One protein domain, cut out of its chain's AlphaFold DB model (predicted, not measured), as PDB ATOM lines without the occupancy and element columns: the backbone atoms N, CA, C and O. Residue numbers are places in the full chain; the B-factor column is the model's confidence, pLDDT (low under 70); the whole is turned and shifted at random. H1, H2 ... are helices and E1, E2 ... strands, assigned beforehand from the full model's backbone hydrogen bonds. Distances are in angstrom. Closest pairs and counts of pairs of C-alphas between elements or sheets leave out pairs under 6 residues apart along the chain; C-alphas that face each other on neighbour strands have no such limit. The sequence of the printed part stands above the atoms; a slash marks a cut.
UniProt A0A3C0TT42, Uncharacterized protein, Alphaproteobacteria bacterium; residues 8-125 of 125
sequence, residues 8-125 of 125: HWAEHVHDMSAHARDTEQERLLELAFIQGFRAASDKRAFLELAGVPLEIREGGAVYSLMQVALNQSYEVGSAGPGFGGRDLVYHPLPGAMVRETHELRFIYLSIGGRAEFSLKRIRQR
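AT A GLANCE: This is residues 8 to 125 of the 125 residues of an uncharacterized protein of Alphaproteobacteria bacterium (UniProt A0A3C0TT42). A long two-stranded ribbon, E2 beside E5, widens at one end into a curled four-stranded sheet with E1 and E6, and at its other end the chain turns off into a small separate hairpin, E3 and E4. The long helix H1 meets the ribbon with its later residues, while its residues 8 to 25 stick out free as an arm; short H2 makes a corner after H1, and short H3 grazes the sheet near H1. The printed part has 118 residues with three named helices and six named strands, in the order H1 H2 E1 E2 E3 E4 E5 E6 H3, of mixed class. The larger sheet has the order E1, E2, E5, E6 and is antiparallel, as is the pair E3 and E4. The whole is loose, with a radius of gyration of the C-alphas of 19.6 A and spans of 53 by 42 by 33 A.

HOW THE PARTS SIT: H1, residues 8 to 39, touches H2, residues 43 to 49, only at the corner, with its residues 36 to 37 alone; their closest C-alphas, Phe 37 and Lys 43, are 6.5 A apart. E1, residues 55 to 58, and E2, residues 61 to 75, form a hairpin, with N 56 and O 63 at 2.8 A. E2 bends by 64 degrees at residue 64 and pairs in a staggered way, with E1 over residues 61 to 64 and with E5, residues 99 to 110, over residues 64 to 75. Between E2 and E5, N 69 and O 105 are 2.8 A apart, within hydrogen-bond range. E2 runs on into E3, residues 77 to 81, at 89 degrees, and E3 forms a hairpin with E4, residues 88 to 92, where N 78 and O 91 are 2.9 A apart. E5 and E6, residues 113 to 117, form a hairpin, with N 108 and O 115 at 2.8 A. H1 only grazes the strongly twisted larger sheet, with its residues 27 to 38; its closest C-alphas to E5 are Glu 30 and Leu 104, 6.8 A. H3, residues 119 to 123, also only grazes that sheet, and is close to but not clearly touching H1, with C-alphas Glu 30 and Leu 119 at 6.6 A. Every O i to N i+4 pair is within hydrogen-bond range in H2 and H3, and 26 of 28 in H1.

IN THESE COORDINATES: H1 begins at C-alpha 8, (36.616, -59.978, 36.313), and measures 47.8 A. E2 measures 37.6 A and ends at C-alpha 75, (16.142, -29.112, 30.217); E5 measures 35.3 A. H3 ends at C-alpha 123, (25.354, -44.979, 8.451).

THE WHOLE: The C-alphas farthest apart, Ala 45 and Gly 84, are 57.4 A apart. The printed part has no cut and no long link. The mean pLDDT of the printed part is 86.8; residues 8 to 21, 86 and 125 are under 70.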
ATOM      1  N   HIS A   8      38.005 -60.330  36.649       53.50
ATOM      2  CA  HIS A   8      36.616 -59.978  36.313       53.50
ATOM      3  C   HIS A   8      36.260 -58.485  36.456       53.50
ATOM      4  O   HIS A   8      35.334 -58.011  35.798       53.50
ATOM      5  N   TRP A   9      36.957 -57.726  37.310       52.66
ATOM      6  CA  TRP A   9      36.639 -56.308  37.552       52.66
ATOM      7  C   TRP A   9      37.273 -55.370  36.519       52.66
ATOM      8  O   TRP A   9      36.702 -54.328  36.210       52.66
ATOM      9  N   ALA A  10      38.431 -55.731  35.963       54.84
ATOM     10  CA  ALA A  10      39.111 -54.914  34.962       54.84
ATOM     11  C   ALA A  10      38.343 -54.918  33.628       54.84
ATOM     12  O   ALA A  10      38.177 -53.872  33.003       54.84
ATOM     13  N   GLU A  11      37.801 -56.072  33.231       49.03
ATOM     14  CA  GLU A  11      37.083 -56.247  31.963       49.03
ATOM     15  C   GLU A  11      35.785 -55.418  31.906       49.03
ATOM     16  O   GLU A  11      35.518 -54.738  30.916       49.03
ATOM     17  N   HIS A  12      35.040 -55.351  33.016       59.12
ATOM     18  CA  HIS A  12      33.806 -54.559  33.118       59.12
ATOM     19  C   HIS A  12      34.032 -53.035  33.069       59.12
ATOM     20  O   HIS A  12      33.206 -52.298  32.529       59.12
ATOM     21  N   VAL A  13      35.138 -52.536  33.632       59.66
ATOM     22  CA  VAL A  13      35.456 -51.095  33.627       59.66
ATOM     23  C   VAL A  13      35.942 -50.647  32.243       59.66
ATOM     24  O   VAL A  13      35.627 -49.536  31.801       59.66
ATOM     25  N   HIS A  14      36.653 -51.520  31.523       60.31
ATOM     26  CA  HIS A  14      37.049 -51.264  30.140       60.31
ATOM     27  C   HIS A  14      35.835 -51.123  29.211       60.31
ATOM     28  O   HIS A  14      35.773 -50.141  28.463       60.31
ATOM     29  N   ASP A  15      34.857 -52.022  29.324       60.66
ATOM     30  CA  ASP A  15      33.626 -52.034  28.522       60.66
ATOM     31  C   ASP A  15      32.790 -50.749  28.696       60.66
ATOM     32  O   ASP A  15      32.406 -50.095  27.723       60.66
ATOM     33  N   MET A  16      32.637 -50.269  29.936       63.69
ATOM     34  CA  MET A  16      31.915 -49.018  30.206       63.69
ATOM     35  C   MET A  16      32.592 -47.787  29.608       63.69
ATOM     36  O   MET A  16      31.928 -46.884  29.093       63.69
ATOM     37  N   SER A  17      33.923 -47.759  29.627       63.44
ATOM     38  CA  SER A  17      34.686 -46.671  29.024       63.44
ATOM     39  C   SER A  17      34.640 -46.699  27.490       63.44
ATOM     40  O   SER A  17      34.761 -45.651  26.855       63.44
ATOM     41  N   ALA A  18      34.481 -47.876  26.879       60.62
ATOM     42  CA  ALA A  18      34.334 -48.022  25.435       60.62
ATOM     43  C   ALA A  18      32.940 -47.559  24.985       60.62
ATOM     44  O   ALA A  18      32.835 -46.715  24.096       60.62
ATOM     45  N   HIS A  19      31.884 -47.997  25.675       59.28
ATOM     46  CA  HIS A  19      30.509 -47.558  25.418       59.28
ATOM     47  C   HIS A  19      30.303 -46.048  25.617       59.28
ATOM     48  O   HIS A  19      29.632 -45.395  24.814       59.28
ATOM     49  N   ALA A  20      30.912 -45.461  26.650       64.81
ATOM     50  CA  ALA A  20      30.866 -44.013  26.864       64.81
ATOM     51  C   ALA A  20      31.543 -43.223  25.726       64.81
ATOM     52  O   ALA A  20      31.072 -42.154  25.348       64.81
ATOM     53  N   ARG A  21      32.632 -43.746  25.145       62.25
ATOM     54  CA  ARG A  21      33.301 -43.110  23.997       62.25
ATOM     55  C   ARG A  21      32.482 -43.224  22.715       62.25
ATOM     56  O   ARG A  21      32.424 -42.259  21.961       62.25
ATOM     57  N   ASP A  22      31.848 -44.373  22.491       74.31
ATOM     58  CA  ASP A  22      31.011 -44.610  21.310       74.31
ATOM     59  C   ASP A  22      29.792 -43.670  21.303       74.31
ATOM     60  O   ASP A  22      29.514 -42.998  20.311       74.31
ATOM     61  N   THR A  23      29.140 -43.507  22.459       82.00
ATOM     62  CA  THR A  23      28.006 -42.579  22.618       82.00
ATOM     63  C   THR A  23      28.393 -41.106  22.460       82.00
ATOM     64  O   THR A  23      27.648 -40.343  21.842       82.00
ATOM     65  N   GLU A  24      29.558 -40.683  22.959       85.69
ATOM     66  CA  GLU A  24      30.030 -39.306  22.755       85.69
ATOM     67  C   GLU A  24      30.379 -39.043  21.285       85.69
ATOM     68  O   GLU A  24      29.995 -38.018  20.723       85.69
ATOM     69  N   GLN A  25      31.042 -39.995  20.627       87.31
ATOM     70  CA  GLN A  25      31.357 -39.888  19.207       87.31
ATOM     71  C   GLN A  25      30.082 -39.784  18.360       87.31
ATOM     72  O   GLN A  25      30.010 -38.954  17.451       87.31
ATOM     73  N   GLU A  26      29.055 -40.579  18.666       87.44
ATOM     74  CA  GLU A  26      27.737 -40.494  18.029       87.44
ATOM     75  C   GLU A  26      27.104 -39.116  18.197       87.44
ATOM     76  O   GLU A  26      26.639 -38.527  17.218       87.44
ATOM     77  N   ARG A  27      27.154 -38.561  19.411       88.25
ATOM     78  CA  ARG A  27      26.632 -37.223  19.694       88.25
ATOM     79  C   ARG A  27      27.359 -36.144  18.895       88.25
ATOM     80  O   ARG A  27      26.712 -35.268  18.322       88.25
ATOM     81  N   LEU A  28      28.691 -36.201  18.832       92.00
ATOM     82  CA  LEU A  28      29.497 -35.252  18.059       92.00
ATOM     83  C   LEU A  28      29.194 -35.340  16.558       92.00
ATOM     84  O   LEU A  28      29.106 -34.313  15.884       92.00
ATOM     85  N   LEU A  29      28.987 -36.551  16.039       92.88
ATOM     86  CA  LEU A  29      28.608 -36.778  14.644       92.88
ATOM     87  C   LEU A  29      27.221 -36.216  14.324       92.88
ATOM     88  O   LEU A  29      27.055 -35.559  13.296       92.88
ATOM     89  N   GLU A  30      26.235 -36.447  15.191       92.94
ATOM     90  CA  GLU A  30      24.902 -35.869  15.025       92.94
ATOM     91  C   GLU A  30      24.941 -34.341  15.076       92.94
ATOM     92  O   GLU A  30      24.362 -33.690  14.208       92.94
ATOM     93  N   LEU A  31      25.689 -33.756  16.017       93.06
ATOM     94  CA  LEU A  31      25.893 -32.307  16.088       93.06
ATOM     95  C   LEU A  31      26.529 -31.756  14.806       93.06
ATOM     96  O   LEU A  31      26.031 -30.775  14.255       93.06
ATOM     97  N   ALA A  32      27.585 -32.392  14.295       94.88
ATOM     98  CA  ALA A  32      28.231 -31.975  13.052       94.88
ATOM     99  C   ALA A  32      27.265 -32.039  11.859       94.88
ATOM    100  O   ALA A  32      27.199 -31.097  11.064       94.88
ATOM    101  N   PHE A  33      26.466 -33.108  11.766       96.19
ATOM    102  CA  PHE A  33      25.429 -33.229  10.747       96.19
ATOM    103  C   PHE A  33      24.396 -32.108  10.872       96.19
ATOM    104  O   PHE A  33      24.076 -31.468   9.877       96.19
ATOM    105  N   ILE A  34      23.891 -31.839  12.078       95.56
ATOM    106  CA  ILE A  34      22.894 -30.791  12.332       95.56
ATOM    107  C   ILE A  34      23.418 -29.427  11.891       95.56
ATOM    108  O   ILE A  34      22.718 -28.706  11.176       95.56
ATOM    109  N   GLN A  35      24.639 -29.073  12.294       95.00
ATOM    110  CA  GLN A  35      25.234 -27.783  11.951       95.00
ATOM    111  C   GLN A  35      25.450 -27.659  10.440       95.00
ATOM    112  O   GLN A  35      25.032 -26.668   9.838       95.00
ATOM    113  N   GLY A  36      26.012 -28.691   9.804       96.31
ATOM    114  CA  GLY A  36      26.203 -28.728   8.355       96.31
ATOM    115  C   GLY A  36      24.882 -28.654   7.588       96.31
ATOM    116  O   GLY A  36      24.731 -27.829   6.688       96.31
ATOM    117  N   PHE A  37      23.888 -29.446   7.992       96.88
ATOM    118  CA  PHE A  37      22.575 -29.471   7.357       96.88
ATOM    119  C   PHE A  37      21.861 -28.133   7.510       96.88
ATOM    120  O   PHE A  37      21.234 -27.681   6.558       96.88
ATOM    121  N   ARG A  38      21.964 -27.453   8.662       95.56
ATOM    122  CA  ARG A  38      21.411 -26.100   8.856       95.56
ATOM    123  C   ARG A  38      22.111 -25.066   7.973       95.56
ATOM    124  O   ARG A  38      21.412 -24.271   7.347       95.56
ATOM    125  N   ALA A  39      23.437 -25.121   7.866       97.06
ATOM    126  CA  ALA A  39      24.234 -24.166   7.097       97.06
ATOM    127  C   ALA A  39      24.158 -24.361   5.571       97.06
ATOM    128  O   ALA A  39      24.325 -23.398   4.826       97.06
ATOM    129  N   ALA A  40      23.897 -25.580   5.089       97.62
ATOM    130  CA  ALA A  40      23.877 -25.883   3.660       97.62
ATOM    131  C   ALA A  40      22.826 -25.056   2.900       97.62
ATOM    132  O   ALA A  40      21.655 -25.024   3.287       97.62
ATOM    133  N   SER A  41      23.214 -24.430   1.788       96.56
ATOM    134  CA  SER A  41      22.285 -23.709   0.908       96.56
ATOM    135  C   SER A  41      21.354 -24.659   0.151       96.56
ATOM    136  O   SER A  41      20.170 -24.372   0.003       96.56
ATOM    137  N   ASP A  42      21.871 -25.816  -0.272       97.44
ATOM    138  CA  ASP A  42      21.098 -26.901  -0.871       97.44
ATOM    139  C   ASP A  42      21.046 -28.098   0.085       97.44
ATOM    140  O   ASP A  42      22.037 -28.797   0.320       97.44
ATOM    141  N   LYS A  43      19.859 -28.337   0.652       96.50
ATOM    142  CA  LYS A  43      19.632 -29.432   1.600       96.50
ATOM    143  C   LYS A  43      19.695 -30.803   0.930       96.50
ATOM    144  O   LYS A  43      20.105 -31.757   1.581       96.50
ATOM    145  N   ARG A  44      19.291 -30.929  -0.339       95.69
ATOM    146  CA  ARG A  44      19.311 -32.220  -1.044       95.69
ATOM    147  C   ARG A  44      20.736 -32.616  -1.397       95.69
ATOM    148  O   ARG A  44      21.117 -33.743  -1.100       95.69
ATOM    149  N   ALA A  45      21.521 -31.681  -1.930       96.75
ATOM    150  CA  ALA A  45      22.934 -31.915  -2.214       96.75
ATOM    151  C   ALA A  45      23.719 -32.265  -0.938       96.75
ATOM    152  O   ALA A  45      24.577 -33.143  -0.954       96.75
ATOM    153  N   PHE A  46      23.388 -31.639   0.199       97.81
ATOM    154  CA  PHE A  46      23.985 -32.016   1.480       97.81
ATOM    155  C   PHE A  46      23.644 -33.455   1.888       97.81
ATOM    156  O   PHE A  46      24.524 -34.173   2.353       97.81
ATOM    157  N   LEU A  47      22.386 -33.890   1.732       96.69
ATOM    158  CA  LEU A  47      21.988 -35.266   2.062       96.69
ATOM    159  C   LEU A  47      22.718 -36.291   1.197       96.69
ATOM    160  O   LEU A  47      23.158 -37.312   1.720       96.69
ATOM    161  N   GLU A  48      22.888 -35.994  -0.090       95.25
ATOM    162  CA  GLU A  48      23.681 -36.810  -1.008       95.25
ATOM    163  C   GLU A  48      25.148 -36.884  -0.562       95.25
ATOM    164  O   GLU A  48      25.684 -37.978  -0.395       95.25
ATOM    165  N   LEU A  49      25.770 -35.736  -0.266       95.81
ATOM    166  CA  LEU A  49      27.146 -35.663   0.232       95.81
ATOM    167  C   LEU A  49      27.333 -36.428   1.550       95.81
ATOM    168  O   LEU A  49      28.349 -37.090   1.751       95.81
ATOM    169  N   ALA A  50      26.356 -36.346   2.452       94.75
ATOM    170  CA  ALA A  50      26.366 -37.039   3.734       94.75
ATOM    171  C   ALA A  50      26.031 -38.540   3.620       94.75
ATOM    172  O   ALA A  50      26.025 -39.238   4.636       94.75
ATOM    173  N   GLY A  51      25.739 -39.039   2.412       94.81
ATOM    174  CA  GLY A  51      25.406 -40.439   2.166       94.81
ATOM    175  C   GLY A  51      24.053 -40.862   2.738       94.81
ATOM    176  O   GLY A  51      23.857 -42.037   3.037       94.81
ATOM    177  N   VAL A  52      23.117 -39.926   2.925       96.44
ATOM    178  CA  VAL A  52      21.771 -40.244   3.417       96.44
ATOM    179  C   VAL A  52      20.931 -40.781   2.252       96.44
ATOM    180  O   VAL A  52      20.646 -40.039   1.308       96.44
ATOM    181  N   PRO A  53      20.482 -42.048   2.294       95.50
ATOM    182  CA  PRO A  53      19.725 -42.638   1.205       95.50
ATOM    183  C   PRO A  53      18.328 -42.019   1.127       95.50
ATOM    184  O   PRO A  53      17.603 -41.954   2.120       95.50
ATOM    185  N   LEU A  54      17.912 -41.607  -0.070       96.00
ATOM    186  CA  LEU A  54      16.553 -41.105  -0.297       96.00
ATOM    187  C   LEU A  54      15.509 -42.224  -0.300       96.00
ATOM    188  O   LEU A  54      14.342 -41.973  -0.015       96.00
ATOM    189  N   GLU A  55      15.929 -43.453  -0.595       95.94
ATOM    190  CA  GLU A  55      15.088 -44.640  -0.552       95.94
ATOM    191  C   GLU A  55      15.797 -45.772   0.179       95.94
ATOM    192  O   GLU A  55      16.977 -46.041  -0.043       95.94
ATOM    193  N   ILE A  56      15.055 -46.469   1.031       94.56
ATOM    194  CA  ILE A  56      15.530 -47.615   1.792       94.56
ATOM    195  C   ILE A  56      14.625 -48.805   1.490       94.56
ATOM    196  O   ILE A  56      13.400 -48.696   1.526       94.56
ATOM    197  N   ARG A  57      15.229 -49.965   1.219       94.12
ATOM    198  CA  ARG A  57      14.516 -51.245   1.132       94.12
ATOM    199  C   ARG A  57      14.718 -52.027   2.430       94.12
ATOM    200  O   ARG A  57      15.856 -52.276   2.842       94.12
ATOM    201  N   GLU A  58      13.624 -52.383   3.095       87.19
ATOM    202  CA  GLU A  58      13.631 -53.157   4.344       87.19
ATOM    203  C   GLU A  58      12.358 -53.993   4.458       87.19
ATOM    204  O   GLU A  58      11.267 -53.492   4.195       87.19
ATOM    205  N   GLY A  59      12.487 -55.271   4.829       85.56
ATOM    206  CA  GLY A  59      11.325 -56.140   5.057       85.56
ATOM    207  C   GLY A  59      10.380 -56.266   3.854       85.56
ATOM    208  O   GLY A  59       9.182 -56.434   4.039       85.56
ATOM    209  N   GLY A  60      10.894 -56.128   2.625       89.44
ATOM    210  CA  GLY A  60      10.094 -56.152   1.394       89.44
ATOM    211  C   GLY A  60       9.359 -54.846   1.060       89.44
ATOM    212  O   GLY A  60       8.740 -54.766   0.003       89.44
ATOM    213  N   ALA A  61       9.454 -53.814   1.903       92.12
ATOM    214  CA  ALA A  61       8.882 -52.495   1.653       92.12
ATOM    215  C   ALA A  61       9.938 -51.498   1.147       92.12
ATOM    216  O   ALA A  61      11.130 -51.606   1.457       92.12
ATOM    217  N   VAL A  62       9.479 -50.508   0.374       95.75
ATOM    218  CA  VAL A  62      10.270 -49.344  -0.042       95.75
ATOM    219  C   VAL A  62       9.846 -48.151   0.806       95.75
ATOM    220  O   VAL A  62       8.668 -47.800   0.848       95.75
ATOM    221  N   TYR A  63      10.818 -47.553   1.478       97.19
ATOM    222  CA  TYR A  63      10.672 -46.386   2.330       97.19
ATOM    223  C   TYR A  63      11.340 -45.194   1.657       97.19
ATOM    224  O   TYR A  63      12.539 -45.244   1.393       97.19
ATOM    225  N   SER A  64      10.601 -44.118   1.419       97.50
ATOM    226  CA  SER A  64      11.115 -42.887   0.811       97.50
ATOM    227  C   SER A  64      11.304 -41.814   1.883       97.50
ATOM    228  O   SER A  64      10.416 -41.604   2.712       97.50
ATOM    229  N   LEU A  65      12.454 -41.135   1.878       97.81
ATOM    230  CA  LEU A  65      12.784 -40.073   2.827       97.81
ATOM    231  C   LEU A  65      11.879 -38.872   2.577       97.81
ATOM    232  O   LEU A  65      11.979 -38.227   1.534       97.81
ATOM    233  N   MET A  66      11.026 -38.554   3.543       97.50
ATOM    234  CA  MET A  66      10.083 -37.440   3.437       97.50
ATOM    235  C   MET A  66      10.534 -36.221   4.228       97.50
ATOM    236  O   MET A  66      10.276 -35.094   3.817       97.50
ATOM    237  N   GLN A  67      11.201 -36.429   5.363       97.19
ATOM    238  CA  GLN A  67      11.575 -35.330   6.244       97.19
ATOM    239  C   GLN A  67      12.853 -35.643   7.022       97.19
ATOM    240  O   GLN A  67      13.059 -36.756   7.500       97.19
ATOM    241  N   VAL A  68      13.683 -34.617   7.199       97.50
ATOM    242  CA  VAL A  68      14.778 -34.592   8.175       97.50
ATOM    243  C   VAL A  68      14.317 -33.698   9.321       97.50
ATOM    244  O   VAL A  68      14.146 -32.494   9.137       97.50
ATOM    245  N   ALA A  69      14.034 -34.287  10.477       96.75
ATOM    246  CA  ALA A  69      13.577 -33.573  11.659       96.75
ATOM    247  C   ALA A  69      14.759 -33.276  12.582       96.75
ATOM    248  O   ALA A  69      15.481 -34.185  12.991       96.75
ATOM    249  N   LEU A  70      14.932 -31.991  12.897       95.38
ATOM    250  CA  LEU A  70      15.921 -31.493  13.845       95.38
ATOM    251  C   LEU A  70      15.180 -30.889  15.030       95.38
ATOM    252  O   LEU A  70      14.476 -29.893  14.851       95.38
ATOM    253  N   ASN A  71      15.353 -31.459  16.216       91.69
ATOM    254  CA  ASN A  71      14.788 -30.906  17.437       91.69
ATOM    255  C   ASN A  71      15.900 -30.449  18.381       91.69
ATOM    256  O   ASN A  71      16.950 -31.081  18.480       91.69
ATOM    257  N   GLN A  72      15.668 -29.323  19.042       89.62
ATOM    258  CA  GLN A  72      16.599 -28.712  19.978       89.62
ATOM    259  C   GLN A  72      15.820 -28.411  21.248       89.62
ATOM    260  O   GLN A  72      14.859 -27.643  21.230       89.62
ATOM    261  N   SER A  73      16.231 -29.056  22.331       90.44
ATOM    262  CA  SER A  73      15.517 -29.056  23.600       90.44
ATOM    263  C   SER A  73      16.446 -28.620  24.720       90.44
ATOM    264  O   SER A  73      17.626 -28.974  24.742       90.44
ATOM    265  N   TYR A  74      15.886 -27.887  25.679       91.44
ATOM    266  CA  TYR A  74      16.597 -27.405  26.856       91.44
ATOM    267  C   TYR A  74      15.903 -27.924  28.106       91.44
ATOM    268  O   TYR A  74      14.730 -27.632  28.342       91.44
ATOM    269  N   GLU A  75      16.627 -28.692  28.910       90.25
ATOM    270  CA  GLU A  75      16.142 -29.112  30.217       90.25
ATOM    271  C   GLU A  75      16.436 -28.008  31.236       90.25
ATOM    272  O   GLU A  75      17.593 -27.687  31.503       90.25
ATOM    273  N   VAL A  76      15.375 -27.397  31.767       92.38
ATOM    274  CA  VAL A  76      15.459 -26.205  32.634       92.38
ATOM    275  C   VAL A  76      15.139 -26.488  34.103       92.38
ATOM    276  O   VAL A  76      15.243 -25.602  34.947       92.38
ATOM    277  N   GLY A  77      14.726 -27.708  34.437       89.06
ATOM    278  CA  GLY A  77      14.301 -28.078  35.783       89.06
ATOM    279  C   GLY A  77      13.981 -29.561  35.884       89.06
ATOM    280  O   GLY A  77      13.653 -30.189  34.881       89.06
ATOM    281  N   SER A  78      14.037 -30.098  37.097       87.19
ATOM    282  CA  SER A  78      13.596 -31.453  37.418       87.19
ATOM    283  C   SER A  78      12.358 -31.414  38.312       87.19
ATOM    284  O   SER A  78      12.082 -30.420  38.988       87.19
ATOM    285  N   ALA A  79      11.576 -32.490  38.300       88.06
ATOM    286  CA  ALA A  79      10.436 -32.634  39.190       88.06
ATOM    287  C   ALA A  79      10.422 -34.029  39.815       88.06
ATOM    288  O   ALA A  79      10.730 -35.017  39.148       88.06
ATOM    289  N   GLY A  80      10.069 -34.100  41.096       82.25
ATOM    290  CA  GLY A  80       9.992 -35.348  41.851       82.25
ATOM    291  C   GLY A  80       8.727 -35.427  42.707       82.25
ATOM    292  O   GLY A  80       8.103 -34.398  42.984       82.25
ATOM    293  N   PRO A  81       8.321 -36.637  43.128       79.44
ATOM    294  CA  PRO A  81       7.205 -36.794  44.050       79.44
ATOM    295  C   PRO A  81       7.555 -36.195  45.419       79.44
ATOM    296  O   PRO A  81       8.625 -36.460  45.967       79.44
ATOM    297  N   GLY A  82       6.640 -35.413  45.990       73.94
ATOM    298  CA  GLY A  82       6.733 -34.966  47.377       73.94
ATOM    299  C   GLY A  82       6.586 -36.135  48.355       73.94
ATOM    300  O   GLY A  82       5.839 -37.087  48.105       73.94
ATOM    301  N   PHE A  83       7.294 -36.071  49.485       71.56
ATOM    302  CA  PHE A  83       7.156 -37.054  50.564       71.56
ATOM    303  C   PHE A  83       5.691 -37.125  51.037       71.56
ATOM    304  O   PHE A  83       5.138 -36.123  51.476       71.56
ATOM    305  N   GLY A  84       5.067 -38.308  50.963       71.25
ATOM    306  CA  GLY A  84       3.702 -38.550  51.466       71.25
ATOM    307  C   GLY A  84       2.577 -38.546  50.421       71.25
ATOM    308  O   GLY A  84       1.482 -39.009  50.728       71.25
ATOM    309  N   GLY A  85       2.855 -38.146  49.176       70.44
ATOM    310  CA  GLY A  85       1.983 -38.374  48.019       70.44
ATOM    311  C   GLY A  85       0.897 -37.319  47.742       70.44
ATOM    312  O   GLY A  85       0.112 -36.956  48.612       70.44
ATOM    313  N   ARG A  86       0.822 -36.960  46.444       66.50
ATOM    314  CA  ARG A  86       0.000 -35.973  45.691       66.50
ATOM    315  C   ARG A  86       0.675 -34.644  45.341       66.50
ATOM    316  O   ARG A  86       0.220 -34.015  44.389       66.50
ATOM    317  N   ASP A  87       1.778 -34.286  45.991       77.38
ATOM    318  CA  ASP A  87       2.521 -33.064  45.666       77.38
ATOM    319  C   ASP A  87       3.651 -33.319  44.656       77.38
ATOM    320  O   ASP A  87       4.341 -34.341  44.711       77.38
ATOM    321  N   LEU A  88       3.842 -32.372  43.734       84.31
ATOM    322  CA  LEU A  88       4.954 -32.328  42.785       84.31
ATOM    323  C   LEU A  88       5.958 -31.278  43.268       84.31
ATOM    324  O   LEU A  88       5.620 -30.098  43.347       84.31
ATOM    325  N   VAL A  89       7.190 -31.687  43.566       87.06
ATOM    326  CA  VAL A  89       8.257 -30.751  43.937       87.06
ATOM    327  C   VAL A  89       9.041 -30.396  42.683       87.06
ATOM    328  O   VAL A  89       9.656 -31.268  42.069       87.06
ATOM    329  N   TYR A  90       8.992 -29.123  42.289       89.62
ATOM    330  CA  TYR A  90       9.740 -28.592  41.153       89.62
ATOM    331  C   TYR A  90      11.072 -27.995  41.609       89.62
ATOM    332  O   TYR A  90      11.120 -27.186  42.537       89.62
ATOM    333  N   HIS A  91      12.142 -28.358  40.912       88.56
ATOM    334  CA  HIS A  91      13.492 -27.873  41.148       88.56
ATOM    335  C   HIS A  91      14.031 -27.237  39.861       88.56
ATOM    336  O   HIS A  91      14.433 -27.964  38.950       88.56
ATOM    337  N   PRO A  92      14.050 -25.895  39.748       89.19
ATOM    338  CA  PRO A  92      14.688 -25.249  38.611       89.19
ATOM    339  C   PRO A  92      16.185 -25.567  38.621       89.19
ATOM    340  O   PRO A  92      16.845 -25.490  39.661       89.19
ATOM    341  N   LEU A  93      16.726 -25.921  37.458       86.25
ATOM    342  CA  LEU A  93      18.160 -26.118  37.314       86.25
ATOM    343  C   LEU A  93      18.849 -24.744  37.324       86.25
ATOM    344  O   LEU A  93      18.360 -23.808  36.683       86.25
ATOM    345  N   PRO A  94      19.992 -24.589  38.016       86.56
ATOM    346  CA  PRO A  94      20.836 -23.412  37.846       86.56
ATOM    347  C   PRO A  94      21.169 -23.198  36.365       86.56
ATOM    348  O   PRO A  94      21.345 -24.169  35.635       86.56
ATOM    349  N   GLY A  95      21.328 -21.947  35.919       81.06
ATOM    350  CA  GLY A  95      21.602 -21.642  34.503       81.06
ATOM    351  C   GLY A  95      22.809 -22.398  33.927       81.06
ATOM    352  O   GLY A  95      22.765 -22.857  32.792       81.06
ATOM    353  N   ALA A  96      23.849 -22.617  34.741       83.94
ATOM    354  CA  ALA A  96      25.034 -23.396  34.367       83.94
ATOM    355  C   ALA A  96      24.781 -24.911  34.204       83.94
ATOM    356  O   ALA A  96      25.638 -25.623  33.693       83.94
ATOM    357  N   MET A  97      23.628 -25.406  34.657       83.25
ATOM    358  CA  MET A  97      23.208 -26.808  34.590       83.25
ATOM    359  C   MET A  97      22.097 -27.049  33.562       83.25
ATOM    360  O   MET A  97      21.677 -28.194  33.402       83.25
ATOM    361  N   VAL A  98      21.623 -26.008  32.863       85.50
ATOM    362  CA  VAL A  98      20.664 -26.174  31.765       85.50
ATOM    363  C   VAL A  98      21.324 -27.009  30.680       85.50
ATOM    364  O   VAL A  98      22.334 -26.616  30.091       85.50
ATOM    365  N   ARG A  99      20.759 -28.188  30.428       84.31
ATOM    366  CA  ARG A  99      21.318 -29.134  29.471       84.31
ATOM    367  C   ARG A  99      20.625 -28.980  28.130       84.31
ATOM    368  O   ARG A  99      19.420 -29.179  28.007       84.31
ATOM    369  N   GLU A 100      21.422 -28.681  27.118       87.31
ATOM    370  CA  GLU A 100      20.986 -28.686  25.731       87.31
ATOM    371  C   GLU A 100      21.102 -30.092  25.135       87.31
ATOM    372  O   GLU A 100      22.152 -30.749  25.205       87.31
ATOM    373  N   THR A 101      20.015 -30.543  24.519       86.31
ATOM    374  CA  THR A 101      19.946 -31.810  23.797       86.31
ATOM    375  C   THR A 101      19.472 -31.556  22.378       86.31
ATOM    376  O   THR A 101      18.520 -30.812  22.145       86.31
ATOM    377  N   HIS A 102      20.151 -32.193  21.435       89.62
ATOM    378  CA  HIS A 102      19.783 -32.181  20.034       89.62
ATOM    379  C   HIS A 102      19.294 -33.569  19.643       89.62
ATOM    380  O   HIS A 102      19.882 -34.563  20.060       89.62
ATOM    381  N   GLU A 103      18.244 -33.622  18.836       90.94
ATOM    382  CA  GLU A 103      17.715 -34.859  18.278       90.94
ATOM    383  C   GLU A 103      17.631 -34.736  16.754       90.94
ATOM    384  O   GLU A 103      17.100 -33.755  16.222       90.94
ATOM    385  N   LEU A 104      18.157 -35.742  16.055       95.56
ATOM    386  CA  LEU A 104      18.123 -35.861  14.602       95.56
ATOM    387  C   LEU A 104      17.367 -37.133  14.204       95.56
ATOM    388  O   LEU A 104      17.761 -38.247  14.554       95.56
ATOM    389  N   ARG A 105      16.296 -36.970  13.422       97.19
ATOM    390  CA  ARG A 105      15.478 -38.080  12.916       97.19
ATOM    391  C   ARG A 105      15.277 -37.967  11.412       97.19
ATOM    392  O   ARG A 105      14.878 -36.923  10.901       97.19
ATOM    393  N   PHE A 106      15.487 -39.071  10.709       97.62
ATOM    394  CA  PHE A 106      15.139 -39.225   9.302       97.62
ATOM    395  C   PHE A 106      13.812 -39.966   9.207       97.62
ATOM    396  O   PHE A 106      13.705 -41.123   9.609       97.62
ATOM    397  N   ILE A 107      12.796 -39.283   8.701       97.69
ATOM    398  CA  ILE A 107      11.432 -39.785   8.614       97.69
ATOM    399  C   ILE A 107      11.205 -40.304   7.205       97.69
ATOM    400  O   ILE A 107      11.210 -39.535   6.237       97.69
ATOM    401  N   TYR A 108      10.941 -41.598   7.108       97.44
ATOM    402  CA  TYR A 108      10.602 -42.256   5.862       97.44
ATOM    403  C   TYR A 108       9.152 -42.722   5.868       97.44
ATOM    404  O   TYR A 108       8.625 -43.147   6.897       97.44
ATOM    405  N   LEU A 109       8.521 -42.688   4.699       97.62
ATOM    406  CA  LEU A 109       7.189 -43.244   4.485       97.62
ATOM    407  C   LEU A 109       7.249 -44.377   3.466       97.62
ATOM    408  O   LEU A 109       7.977 -44.308   2.481       97.62
ATOM    409  N   SER A 110       6.449 -45.405   3.707       96.00
ATOM    410  CA  SER A 110       6.102 -46.436   2.737       96.00
ATOM    411  C   SER A 110       4.582 -46.506   2.611       96.00
ATOM    412  O   SER A 110       3.852 -45.903   3.400       96.00
ATOM    413  N   ILE A 111       4.093 -47.305   1.662       93.75
ATOM    414  CA  ILE A 111       2.657 -47.605   1.531       93.75
ATOM    415  C   ILE A 111       2.080 -48.179   2.842       93.75
ATOM    416  O   ILE A 111       0.916 -47.945   3.153       93.75
ATOM    417  N   GLY A 112       2.888 -48.912   3.618       90.62
ATOM    418  CA  GLY A 112       2.457 -49.593   4.841       90.62
ATOM    419  C   GLY A 112       2.636 -48.797   6.135       90.62
ATOM    420  O   GLY A 112       2.193 -49.264   7.180       90.62
ATOM    421  N   GLY A 113       3.281 -47.624   6.105       93.12
ATOM    422  CA  GLY A 113       3.456 -46.814   7.310       93.12
ATOM    423  C   GLY A 113       4.685 -45.910   7.323       93.12
ATOM    424  O   GLY A 113       5.363 -45.706   6.316       93.12
ATOM    425  N   ARG A 114       4.962 -45.361   8.509       95.31
ATOM    426  CA  ARG A 114       6.055 -44.425   8.792       95.31
ATOM    427  C   ARG A 114       7.162 -45.116   9.579       95.31
ATOM    428  O   ARG A 114       6.882 -45.792  10.563       95.31
ATOM    429  N   ALA A 115       8.405 -44.880   9.179       94.88
ATOM    430  CA  ALA A 115       9.598 -45.302   9.899       94.88
ATOM    431  C   ALA A 115      10.475 -44.091  10.224       94.88
ATOM    432  O   ALA A 115      10.531 -43.123   9.464       94.88
ATOM    433  N   GLU A 116      11.168 -44.151  11.354       96.19
ATOM    434  CA  GLU A 116      12.095 -43.111  11.780       96.19
ATOM    435  C   GLU A 116      13.451 -43.725  12.096       96.19
ATOM    436  O   GLU A 116      13.544 -44.687  12.859       96.19
ATOM    437  N   PHE A 117      14.502 -43.151  11.524       95.12
ATOM    438  CA  PHE A 117      15.867 -43.630  11.699       95.12
ATOM    439  C   PHE A 117      16.752 -42.534  12.294       95.12
ATOM    440  O   PHE A 117      16.598 -41.356  11.974       95.12
ATOM    441  N   SER A 118      17.689 -42.927  13.158       94.69
ATOM    442  CA  SER A 118      18.777 -42.063  13.632       94.69
ATOM    443  C   SER A 118      19.924 -42.022  12.621       94.69
ATOM    444  O   SER A 118      20.023 -42.883  11.739       94.69
ATOM    445  N   LEU A 119      20.847 -41.068  12.777       93.88
ATOM    446  CA  LEU A 119      22.037 -40.984  11.923       93.88
ATOM    447  C   LEU A 119      22.906 -42.243  12.019       93.88
ATOM    448  O   LEU A 119      23.371 -42.748  10.997       93.88
ATOM    449  N   LYS A 120      23.073 -42.790  13.230       92.44
ATOM    450  CA  LYS A 120      23.772 -44.064  13.453       92.44
ATOM    451  C   LYS A 120      23.188 -45.176  12.581       92.44
ATOM    452  O   LYS A 120      23.925 -45.854  11.871       92.44
ATOM    453  N   ARG A 121      21.859 -45.330  12.592       90.62
ATOM    454  CA  ARG A 121      21.170 -46.378  11.826       90.62
ATOM    455  C   ARG A 121      21.318 -46.187  10.317       90.62
ATOM    456  O   ARG A 121      21.472 -47.179   9.614       90.62
ATOM    457  N   ILE A 122      21.298 -44.944   9.833       92.38
ATOM    458  CA  ILE A 122      21.511 -44.630   8.413       92.38
ATOM    459  C   ILE A 122      22.930 -44.992   7.960       92.38
ATOM    460  O   ILE A 122      23.100 -45.537   6.876       92.38
ATOM    461  N   ARG A 123      23.943 -44.737   8.793       88.19
ATOM    462  CA  ARG A 123      25.354 -44.979   8.451       88.19
ATOM    463  C   ARG A 123      25.798 -46.438   8.525       88.19
ATOM    464  O   ARG A 123      26.823 -46.776   7.949       88.19
ATOM    465  N   GLN A 124      25.086 -47.271   9.276       81.81
ATOM    466  CA  GLN A 124      25.406 -48.692   9.470       81.81
ATOM    467  C   GLN A 124      24.712 -49.614   8.451       81.81
ATOM    468  O   GLN A 124      24.649 -50.824   8.671       81.81
ATOM    469  N   ARG A 125      24.133 -49.047   7.388       64.75
ATOM    470  CA  ARG A 125      23.447 -49.788   6.325       64.75
ATOM    471  C   ARG A 125      24.351 -50.128   5.152       64.75
ATOM    472  O   ARG A 125      25.308 -49.369   4.901       64.75
TER     473      ARG A 125